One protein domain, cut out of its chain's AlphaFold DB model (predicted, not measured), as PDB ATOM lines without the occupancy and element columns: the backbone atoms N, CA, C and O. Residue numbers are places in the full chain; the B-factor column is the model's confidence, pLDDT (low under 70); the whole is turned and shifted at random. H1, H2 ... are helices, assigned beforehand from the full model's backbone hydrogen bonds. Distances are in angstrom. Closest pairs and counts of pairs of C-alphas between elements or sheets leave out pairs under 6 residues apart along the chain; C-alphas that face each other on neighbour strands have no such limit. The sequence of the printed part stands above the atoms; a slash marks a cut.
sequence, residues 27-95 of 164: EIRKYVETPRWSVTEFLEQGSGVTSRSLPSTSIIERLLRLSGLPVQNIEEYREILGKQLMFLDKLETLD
ATOM      1  N   GLU A  27    -130.806 -36.585  43.450       93.62
ATOM      2  CA  GLU A  27    -131.262 -35.500  44.324       93.62
ATOM      3  C   GLU A  27    -132.457 -34.737  43.728       93.62
ATOM      4  O   GLU A  27    -133.356 -34.336  44.470       93.62
ATOM      5  N   ILE A  28    -132.519 -34.589  42.397       92.00
ATOM      6  CA  ILE A  28    -133.656 -33.957  41.709       92.00
ATOM      7  C   ILE A  28    -134.903 -34.836  41.835       92.00
ATOM      8  O   ILE A  28    -135.960 -34.338  42.225       92.00
ATOM      9  N   ARG A  29    -134.784 -36.142  41.554       92.75
ATOM     10  CA  ARG A  29    -135.904 -37.091  41.683       92.75
ATOM     11  C   ARG A  29    -136.476 -37.061  43.102       92.75
ATOM     12  O   ARG A  29    -137.672 -36.845  43.276       92.75
ATOM     13  N   LYS A  30    -135.607 -37.146  44.113       92.31
ATOM     14  CA  LYS A  30    -136.004 -37.082  45.525       92.31
ATOM     15  C   LYS A  30    -136.666 -35.749  45.900       92.31
ATOM     16  O   LYS A  30    -137.597 -35.722  46.705       92.31
ATOM     17  N   TYR A  31    -136.200 -34.633  45.336       91.06
ATOM     18  CA  TYR A  31    -136.800 -33.319  45.575       91.06
ATOM     19  C   TYR A  31    -138.229 -33.225  45.023       91.06
ATOM     20  O   TYR A  31    -139.102 -32.680  45.698       91.06
ATOM     21  N   VAL A  32    -138.477 -33.774  43.831       89.00
ATOM     22  CA  VAL A  32    -139.811 -33.794  43.202       89.00
ATOM     23  C   VAL A  32    -140.762 -34.756  43.918       89.00
ATOM     24  O   VAL A  32    -141.932 -34.435  44.087       89.00
ATOM     25  N   GLU A  33    -140.261 -35.895  44.398       91.62
ATOM     26  CA  GLU A  33    -141.033 -36.886  45.170       91.62
ATOM     27  C   GLU A  33    -141.344 -36.438  46.606       91.62
ATOM     28  O   GLU A  33    -142.111 -37.092  47.314       91.62
ATOM     29  N   THR A  34    -140.747 -35.335  47.069       88.88
ATOM     30  CA  THR A  34    -140.996 -34.829  48.421       88.88
ATOM     31  C   THR A  34    -142.476 -34.450  48.556       88.88
ATOM     32  O   THR A  34    -142.938 -33.598  47.793       88.88
ATOM     33  N   PRO A  35    -143.212 -35.004  49.539       83.81
ATOM     34  CA  PRO A  35    -144.627 -34.707  49.714       83.81
ATOM     35  C   PRO A  35    -144.796 -33.224  50.034       83.81
ATOM     36  O   PRO A  35    -144.350 -32.720  51.068       83.81
ATOM     37  N   ARG A  36    -145.415 -32.511  49.101       83.56
ATOM     38  CA  ARG A  36    -145.757 -31.097  49.202       83.56
ATOM     39  C   ARG A  36    -147.174 -30.948  48.700       83.56
ATOM     40  O   ARG A  36    -147.560 -31.646  47.768       83.56
ATOM     41  N   TRP A  37    -147.915 -30.020  49.292       78.75
ATOM     42  CA  TRP A  37    -149.218 -29.669  48.751       78.75
ATOM     43  C   TRP A  37    -149.067 -29.198  47.315       78.75
ATOM     44  O   TRP A  37    -148.216 -28.350  47.010       78.75
ATOM     45  N   SER A  38    -149.907 -29.747  46.447       84.19
ATOM     46  CA  SER A  38    -150.101 -29.171  45.129       84.19
ATOM     47  C   SER A  38    -150.742 -27.786  45.269       84.19
ATOM     48  O   SER A  38    -151.399 -27.463  46.261       84.19
ATOM     49  N   VAL A  39    -150.543 -26.931  44.264       81.06
ATOM     50  CA  VAL A  39    -151.177 -25.602  44.244       81.06
ATOM     51  C   VAL A  39    -152.704 -25.737  44.272       81.06
ATOM     52  O   VAL A  39    -153.376 -24.947  44.925       81.06
ATOM     53  N   THR A  40    -153.246 -26.764  43.615       82.00
ATOM     54  CA  THR A  40    -154.678 -27.086  43.609       82.00
ATOM     55  C   THR A  40    -155.181 -27.460  45.000       82.00
ATOM     56  O   THR A  40    -156.132 -26.844  45.469       82.00
ATOM     57  N   GLU A  41    -154.489 -28.353  45.714       80.75
ATOM     58  CA  GLU A  41    -154.844 -28.713  47.098       80.75
ATOM     59  C   GLU A  41    -154.799 -27.504  48.033       80.75
ATOM     60  O   GLU A  41    -155.697 -27.309  48.849       80.75
ATOM     61  N   PHE A  42    -153.769 -26.665  47.904       76.12
ATOM     62  CA  PHE A  42    -153.650 -25.451  48.707       76.12
ATOM     63  C   PHE A  42    -154.798 -24.470  48.438       76.12
ATOM     64  O   PHE A  42    -155.323 -23.864  49.367       76.12
ATOM     65  N   LEU A  43    -155.219 -24.321  47.178       75.81
ATOM     66  CA  LEU A  43    -156.338 -23.455  46.824       75.81
ATOM     67  C   LEU A  43    -157.688 -24.035  47.271       75.81
ATOM     68  O   LEU A  43    -158.607 -23.268  47.542       75.81
ATOM     69  N   GLU A  44    -157.853 -25.350  47.355       74.75
ATOM     70  CA  GLU A  44    -159.105 -25.975  47.805       74.75
ATOM     71  C   GLU A  44    -159.309 -25.873  49.329       74.75
ATOM     72  O   GLU A  44    -160.455 -25.798  49.797       74.75
ATOM     73  N   GLN A  45    -158.218 -25.769  50.096       64.12
ATOM     74  CA  GLN A  45    -158.232 -25.515  51.539       64.12
ATOM     75  C   GLN A  45    -158.765 -24.101  51.835       64.12
ATOM     76  O   GLN A  45    -158.074 -23.103  51.673       64.12
ATOM     77  N   GLY A  46    -160.027 -24.003  52.262       57.03
ATOM     78  CA  GLY A  46    -160.693 -22.728  52.580       57.03
ATOM     79  C   GLY A  46    -162.014 -22.504  51.842       57.03
ATOM     80  O   GLY A  46    -162.775 -21.612  52.206       57.03
ATOM     81  N   SER A  47    -162.343 -23.368  50.877       54.69
ATOM     82  CA  SER A  47    -163.638 -23.374  50.174       54.69
ATOM     83  C   SER A  47    -164.860 -23.598  51.085       54.69
ATOM     84  O   SER A  47    -165.987 -23.358  50.663       54.69
ATOM     85  N   GLY A  48    -164.650 -24.015  52.339       51.69
ATOM     86  CA  GLY A  48    -165.712 -24.275  53.314       51.69
ATOM     87  C   GLY A  48    -166.138 -23.092  54.196       51.69
ATOM     88  O   GLY A  48    -167.058 -23.271  54.985       51.69
ATOM     89  N   VAL A  49    -165.492 -21.915  54.122       50.12
ATOM     90  CA  VAL A  49    -165.705 -20.831  55.119       50.12
ATOM     91  C   VAL A  49    -166.386 -19.572  54.565       50.12
ATOM     92  O   VAL A  49    -166.920 -18.782  55.339       50.12
ATOM     93  N   THR A  50    -166.479 -19.381  53.251       50.41
ATOM     94  CA  THR A  50    -167.168 -18.213  52.675       50.41
ATOM     95  C   THR A  50    -168.356 -18.634  51.826       50.41
ATOM     96  O   THR A  50    -168.348 -18.548  50.602       50.41
ATOM     97  N   SER A  51    -169.456 -19.002  52.487       53.31
ATOM     98  CA  SER A  51    -170.796 -18.892  51.899       53.31
ATOM     99  C   SER A  51    -171.168 -17.407  51.766       53.31
ATOM    100  O   SER A  51    -172.101 -16.919  52.404       53.31
ATOM    101  N   ARG A  52    -170.375 -16.639  51.012       62.00
ATOM    102  CA  ARG A  52    -170.692 -15.247  50.716       62.00
ATOM    103  C   ARG A  52    -171.806 -15.279  49.681       62.00
ATOM    104  O   ARG A  52    -171.687 -15.936  48.648       62.00
ATOM    105  N   SER A  53    -172.920 -14.635  50.003       72.62
ATOM    106  CA  SER A  53    -174.059 -14.527  49.096       72.62
ATOM    107  C   SER A  53    -173.594 -13.980  47.749       72.62
ATOM    108  O   SER A  53    -172.820 -13.018  47.724       72.62
ATOM    109  N   LEU A  54    -174.087 -14.560  46.651       86.81
ATOM    110  CA  LEU A  54    -173.855 -14.035  45.305       86.81
ATOM    111  C   LEU A  54    -174.115 -12.516  45.273       86.81
ATOM    112  O   LEU A  54    -175.049 -12.055  45.946       86.81
ATOM    113  N   PRO A  55    -173.343 -11.739  44.488       90.62
ATOM    114  CA  PRO A  55    -173.583 -10.309  44.316       90.62
ATOM    115  C   PRO A  55    -175.055 -10.037  43.997       90.62
ATOM    116  O   PRO A  55    -175.693 -10.833  43.305       90.62
ATOM    117  N   SER A  56    -175.629  -8.942  44.497       93.88
ATOM    118  CA  SER A  56    -177.018  -8.606  44.164       93.88
ATOM    119  C   SER A  56    -177.143  -8.223  42.685       93.88
ATOM    120  O   SER A  56    -176.189  -7.739  42.075       93.88
ATOM    121  N   THR A  57    -178.332  -8.401  42.107       94.06
ATOM    122  CA  THR A  57    -178.629  -7.994  40.720       94.06
ATOM    123  C   THR A  57    -178.282  -6.524  40.482       94.06
ATOM    124  O   THR A  57    -177.578  -6.204  39.530       94.06
ATOM    125  N   SER A  58    -178.640  -5.648  41.426       94.94
ATOM    126  CA  SER A  58    -178.320  -4.213  41.381       94.94
ATOM    127  C   SER A  58    -176.816  -3.905  41.280       94.94
ATOM    128  O   SER A  58    -176.427  -2.923  40.648       94.94
ATOM    129  N   ILE A  59    -175.951  -4.742  41.872       94.75
ATOM    130  CA  ILE A  59    -174.493  -4.581  41.772       94.75
ATOM    131  C   ILE A  59    -174.034  -4.920  40.357       94.75
ATOM    132  O   ILE A  59    -173.243  -4.171  39.789       94.75
ATOM    133  N   ILE A  60    -174.548  -6.001  39.771       96.12
ATOM    134  CA  ILE A  60    -174.205  -6.383  38.397       96.12
ATOM    135  C   ILE A  60    -174.689  -5.335  37.401       96.12
ATOM    136  O   ILE A  60    -173.910  -4.904  36.559       96.12
ATOM    137  N   GLU A  61    -175.920  -4.845  37.536       95.44
ATOM    138  CA  GLU A  61    -176.437  -3.769  36.685       95.44
ATOM    139  C   GLU A  61    -175.564  -2.514  36.766       95.44
ATOM    140  O   GLU A  61    -175.233  -1.902  35.748       95.44
ATOM    141  N   ARG A  62    -175.135  -2.145  37.979       95.81
ATOM    142  CA  ARG A  62    -174.222  -1.021  38.185       95.81
ATOM    143  C   ARG A  62    -172.861  -1.264  37.533       95.81
ATOM    144  O   ARG A  62    -172.331  -0.344  36.916       95.81
ATOM    145  N   LEU A  63    -172.297  -2.464  37.664       96.00
ATOM    146  CA  LEU A  63    -171.016  -2.816  37.049       96.00
ATOM    147  C   LEU A  63    -171.103  -2.775  35.521       96.00
ATOM    148  O   LEU A  63    -170.260  -2.141  34.897       96.00
ATOM    149  N   LEU A  64    -172.157  -3.340  34.927       94.94
ATOM    150  CA  LEU A  64    -172.389  -3.289  33.480       94.94
ATOM    151  C   LEU A  64    -172.486  -1.840  32.985       94.94
ATOM    152  O   LEU A  64    -171.819  -1.471  32.019       94.94
ATOM    153  N   ARG A  65    -173.215  -0.980  33.711       92.12
ATOM    154  CA  ARG A  65    -173.305   0.459  33.407       92.12
ATOM    155  C   ARG A  65    -171.949   1.169  33.493       92.12
ATOM    156  O   ARG A  65    -171.657   2.001  32.637       92.12
ATOM    157  N   LEU A  66    -171.123   0.859  34.495       94.94
ATOM    158  CA  LEU A  66    -169.781   1.441  34.647       94.94
ATOM    159  C   LEU A  66    -168.814   0.972  33.553       94.94
ATOM    160  O   LEU A  66    -167.975   1.752  33.110       94.94
ATOM    161  N   SER A  67    -168.948  -0.274  33.104       94.56
ATOM    162  CA  SER A  67    -168.145  -0.852  32.026       94.56
ATOM    163  C   SER A  67    -168.615  -0.454  30.623       94.56
ATOM    164  O   SER A  67    -167.970  -0.830  29.649       94.56
ATOM    165  N   GLY A  68    -169.724   0.285  30.495       90.69
ATOM    166  CA  GLY A  68    -170.310   0.627  29.196       90.69
ATOM    167  C   GLY A  68    -170.892  -0.583  28.456       90.69
ATOM    168  O   GLY A  68    -170.948  -0.580  27.230       90.69
ATOM    169  N   LEU A  69    -171.300  -1.622  29.192       91.81
ATOM    170  CA  LEU A  69    -171.865  -2.860  28.660       91.81
ATOM    171  C   LEU A  69    -173.399  -2.864  28.758       91.81
ATOM    172  O   LEU A  69    -173.968  -2.241  29.661       91.81
ATOM    173  N   PRO A  70    -174.094  -3.577  27.854       90.94
ATOM    174  CA  PRO A  70    -175.544  -3.708  27.914       90.94
ATOM    175  C   PRO A  70    -175.988  -4.473  29.169       90.94
ATOM    176  O   PRO A  70    -175.341  -5.427  29.599       90.94
ATOM    177  N   VAL A  71    -177.130  -4.077  29.736       91.06
ATOM    178  CA  VAL A  71    -177.714  -4.715  30.928       91.06
ATOM    179  C   VAL A  71    -178.477  -5.978  30.514       91.06
ATOM    180  O   VAL A  71    -179.686  -5.950  30.301       91.06
ATOM    181  N   GLN A  72    -177.746  -7.076  30.324       91.69
ATOM    182  CA  GLN A  72    -178.259  -8.391  29.917       91.69
ATOM    183  C   GLN A  72    -177.517  -9.499  30.683       91.69
ATOM    184  O   GLN A  72    -176.495  -9.227  31.311       91.69
ATOM    185  N   ASN A  73    -178.027 -10.737  30.651       92.88
ATOM    186  CA  ASN A  73    -177.386 -11.925  31.247       92.88
ATOM    187  C   ASN A  73    -176.971 -11.754  32.722       92.88
ATOM    188  O   ASN A  73    -175.939 -12.259  33.160       92.88
ATOM    189  N   ILE A  74    -177.780 -11.025  33.499       93.06
ATOM    190  CA  ILE A  74    -177.442 -10.628  34.872       93.06
ATOM    191  C   ILE A  74    -177.087 -11.847  35.731       93.06
ATOM    192  O   ILE A  74    -176.047 -11.838  36.378       93.06
ATOM    193  N   GLU A  75    -177.905 -12.901  35.716       93.19
ATOM    194  CA  GLU A  75    -177.683 -14.088  36.556       93.19
ATOM    195  C   GLU A  75    -176.390 -14.841  36.209       93.19
ATOM    196  O   GLU A  75    -175.648 -15.227  37.110       93.19
ATOM    197  N   GLU A  76    -176.048 -14.953  34.925       93.69
ATOM    198  CA  GLU A  76    -174.779 -15.552  34.492       93.69
ATOM    199  C   GLU A  76    -173.585 -14.761  35.051       93.69
ATOM    200  O   GLU A  76    -172.666 -15.325  35.654       93.69
ATOM    201  N   TYR A  77    -173.625 -13.430  34.938       93.88
ATOM    202  CA  TYR A  77    -172.576 -12.574  35.488       93.88
ATOM    203  C   TYR A  77    -172.520 -12.600  37.016       93.88
ATOM    204  O   TYR A  77    -171.428 -12.505  37.578       93.88
ATOM    205  N   ARG A  78    -173.655 -12.773  37.707       93.50
ATOM    206  CA  ARG A  78    -173.683 -12.957  39.169       93.50
ATOM    207  C   ARG A  78    -172.931 -14.213  39.581       93.50
ATOM    208  O   ARG A  78    -172.135 -14.148  40.517       93.50
ATOM    209  N   GLU A  79    -173.147 -15.331  38.892       90.31
ATOM    210  CA  GLU A  79    -172.458 -16.590  39.186       90.31
ATOM    211  C   GLU A  79    -170.957 -16.515  38.895       90.31
ATOM    212  O   GLU A  79    -170.142 -16.938  39.721       90.31
ATOM    213  N   ILE A  80    -170.577 -15.959  37.740       91.94
ATOM    214  CA  ILE A  80    -169.170 -15.805  37.350       91.94
ATOM    215  C   ILE A  80    -168.447 -14.893  38.340       91.94
ATOM    216  O   ILE A  80    -167.404 -15.276  38.877       91.94
ATOM    217  N   LEU A  81    -169.016 -13.718  38.632       92.19
ATOM    218  CA  LEU A  81    -168.420 -12.777  39.575       92.19
ATOM    219  C   LEU A  81    -168.367 -13.368  40.985       92.19
ATOM    220  O   LEU A  81    -167.369 -13.199  41.676       92.19
ATOM    221  N   GLY A  82    -169.393 -14.112  41.404       89.12
ATOM    222  CA  GLY A  82    -169.392 -14.829  42.678       89.12
ATOM    223  C   GLY A  82    -168.198 -15.778  42.802       89.12
ATOM    224  O   GLY A  82    -167.445 -15.691  43.770       89.12
ATOM    225  N   LYS A  83    -167.955 -16.617  41.787       86.75
ATOM    226  CA  LYS A  83    -166.797 -17.531  41.752       86.75
ATOM    227  C   LYS A  83    -165.464 -16.776  41.776       86.75
ATOM    228  O   LYS A  83    -164.545 -17.179  42.486       86.75
ATOM    229  N   GLN A  84    -165.362 -15.676  41.028       88.94
ATOM    230  CA  GLN A  84    -164.166 -14.828  41.004       88.94
ATOM    231  C   GLN A  84    -163.889 -14.194  42.372       88.94
ATOM    232  O   GLN A  84    -162.757 -14.239  42.846       88.94
ATOM    233  N   LEU A  85    -164.915 -13.652  43.032       87.69
ATOM    234  CA  LEU A  85    -164.786 -13.050  44.359       87.69
ATOM    235  C   LEU A  85    -164.421 -14.091  45.414       87.69
ATOM    236  O   LEU A  85    -163.495 -13.866  46.180       87.69
ATOM    237  N   MET A  86    -165.050 -15.270  45.398       83.06
ATOM    238  CA  MET A  86    -164.677 -16.369  46.299       83.06
ATOM    239  C   MET A  86    -163.214 -16.797  46.132       83.06
ATOM    240  O   MET A  86    -162.561 -17.192  47.096       83.06
ATOM    241  N   PHE A  87    -162.686 -16.738  44.908       83.38
ATOM    242  CA  PHE A  87    -161.272 -16.992  44.667       83.38
ATOM    243  C   PHE A  87    -160.386 -15.872  45.228       83.38
ATOM    244  O   PHE A  87    -159.390 -16.165  45.887       83.38
ATOM    245  N   LEU A  88    -160.751 -14.607  44.999       84.44
ATOM    246  CA  LEU A  88    -159.994 -13.443  45.469       84.44
ATOM    247  C   LEU A  88    -160.024 -13.279  46.991       84.44
ATOM    248  O   LEU A  88    -159.014 -12.876  47.557       84.44
ATOM    249  N   ASP A  89    -161.111 -13.658  47.661       79.81
ATOM    250  CA  ASP A  89    -161.241 -13.607  49.124       79.81
ATOM    251  C   ASP A  89    -160.158 -14.451  49.825       79.81
ATOM    252  O   ASP A  89    -159.763 -14.159  50.953       79.81
ATOM    253  N   LYS A  90    -159.577 -15.450  49.144       79.44
ATOM    254  CA  LYS A  90    -158.414 -16.190  49.667       79.44
ATOM    255  C   LYS A  90    -157.233 -15.260  49.953       79.44
ATOM    256  O   LYS A  90    -156.485 -15.513  50.895       79.44
ATOM    257  N   LEU A  91    -157.090 -14.165  49.202       79.75
ATOM    258  CA  LEU A  91    -156.054 -13.155  49.421       79.75
ATOM    259  C   LEU A  91    -156.255 -12.383  50.731       79.75
ATOM    260  O   LEU A  91    -155.261 -11.992  51.334       79.75
ATOM    261  N   GLU A  92    -157.494 -12.204  51.208       75.38
ATOM    262  CA  GLU A  92    -157.769 -11.506  52.478       75.38
ATOM    263  C   GLU A  92    -157.203 -12.264  53.687       75.38
ATOM    264  O   GLU A  92    -156.875 -11.667  54.712       75.38
ATOM    265  N   THR A  93    -157.064 -13.585  53.566       73.88
ATOM    266  CA  THR A  93    -156.522 -14.439  54.630       73.88
ATOM    267  C   THR A  93    -154.994 -14.484  54.655       73.88
ATOM    268  O   THR A  93    -154.412 -15.016  55.603       73.88
ATOM    269  N   LEU A  94    -154.329 -13.929  53.635       76.19
ATOM    270  CA  LEU A  94    -152.874 -13.928  53.540       76.19
ATOM    271  C   LEU A  94    -152.274 -12.786  54.362       76.19
ATOM    272  O   LEU A  94    -152.642 -11.620  54.226       76.19
ATOM    273  N   ASP A  95    -151.286 -13.120  55.189       73.69
ATOM    274  CA  ASP A  95    -150.530 -12.126  55.940       73.69
ATOM    275  C   ASP A  95    -149.655 -11.283  55.002       73.69
ATOM    276  O   ASP A  95    -148.688 -11.767  54.409       73.69
TER     277      ASP A  95
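AT A GLANCE: This is residues 27 to 95 of the 164 residues of a protein of Lachancea dasiensis (UniProt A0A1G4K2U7). One long helix, H4, meets the shorter H3 near its beginning, and the two make an L. From this L a thin arm sticks out, residues 27 to 42, with H1 at its tip and the first four residues of H2; from H2 a long loop, residues 45 to 56, runs on past H4 to H3, and H4 then folds back from H3 toward H2. The printed part has 69 residues, with four named helices in the order H1, H2, H3, H4 and no named strand, and its class is all helix. The whole is extended, with a radius of gyration of the C-alphas of 18.1 A and spans of 57 by 24 by 22 A, and the arm makes much of the length.

IN THESE COORDINATES: H4, the longest helix with 20 residues, covers residues 74 to 93 and measures 29.0 A from its first to its last C-alpha. It begins at C-alpha 74, (-177.442, -10.628, 34.872), and ends at C-alpha 93, (-156.522, -14.439, 54.630). H4 has a kink of 27 degrees near residue 87. H3 covers residues 57 to 66 and measures 14.3 A. H2, residues 39 to 44, measures 8.7 A. H1, residues 27 to 32, measures 8.8 A and begins at C-alpha 27, (-131.262, -35.500, 44.324).

HOW THE PARTS SIT: H4 touches H3 with residues 74 to 78 alone. The closest C-alphas of the two helices are those of Ile 60 and Ile 74, 6.4 A apart. Their lines are about perpendicular, at 89 degrees. H2 and H4 are apart, but only just, their closest C-alphas being 8.1 A from each other. H2 and H3 are apart, as are H1 and H2. H1 is apart from H3 and from H4. In H1, H2 and H3 every O i to N i+4 pair is within hydrogen-bond range, and in H4 12 of 16 are.

THE WHOLE: The two C-alphas farthest apart, those of Glu 27 and Val 71, are 57.3 A from each other. Residues 27 to 42 stand free, of which 27 to 32 belong to H1 and 39 to 42 to H2. Without them the body has 53 residues, spans 37 by 20 by 15 A and has a radius of gyration of 12.9 A. The link from H2 to H3 is long, with 12 residues; those from H1 to H2 and from H3 to H4 are short, with 6 and 7. The printed part has no cut. The mean pLDDT of the printed part is 84.0, and residues 45 to 52, in the long link, are under 70.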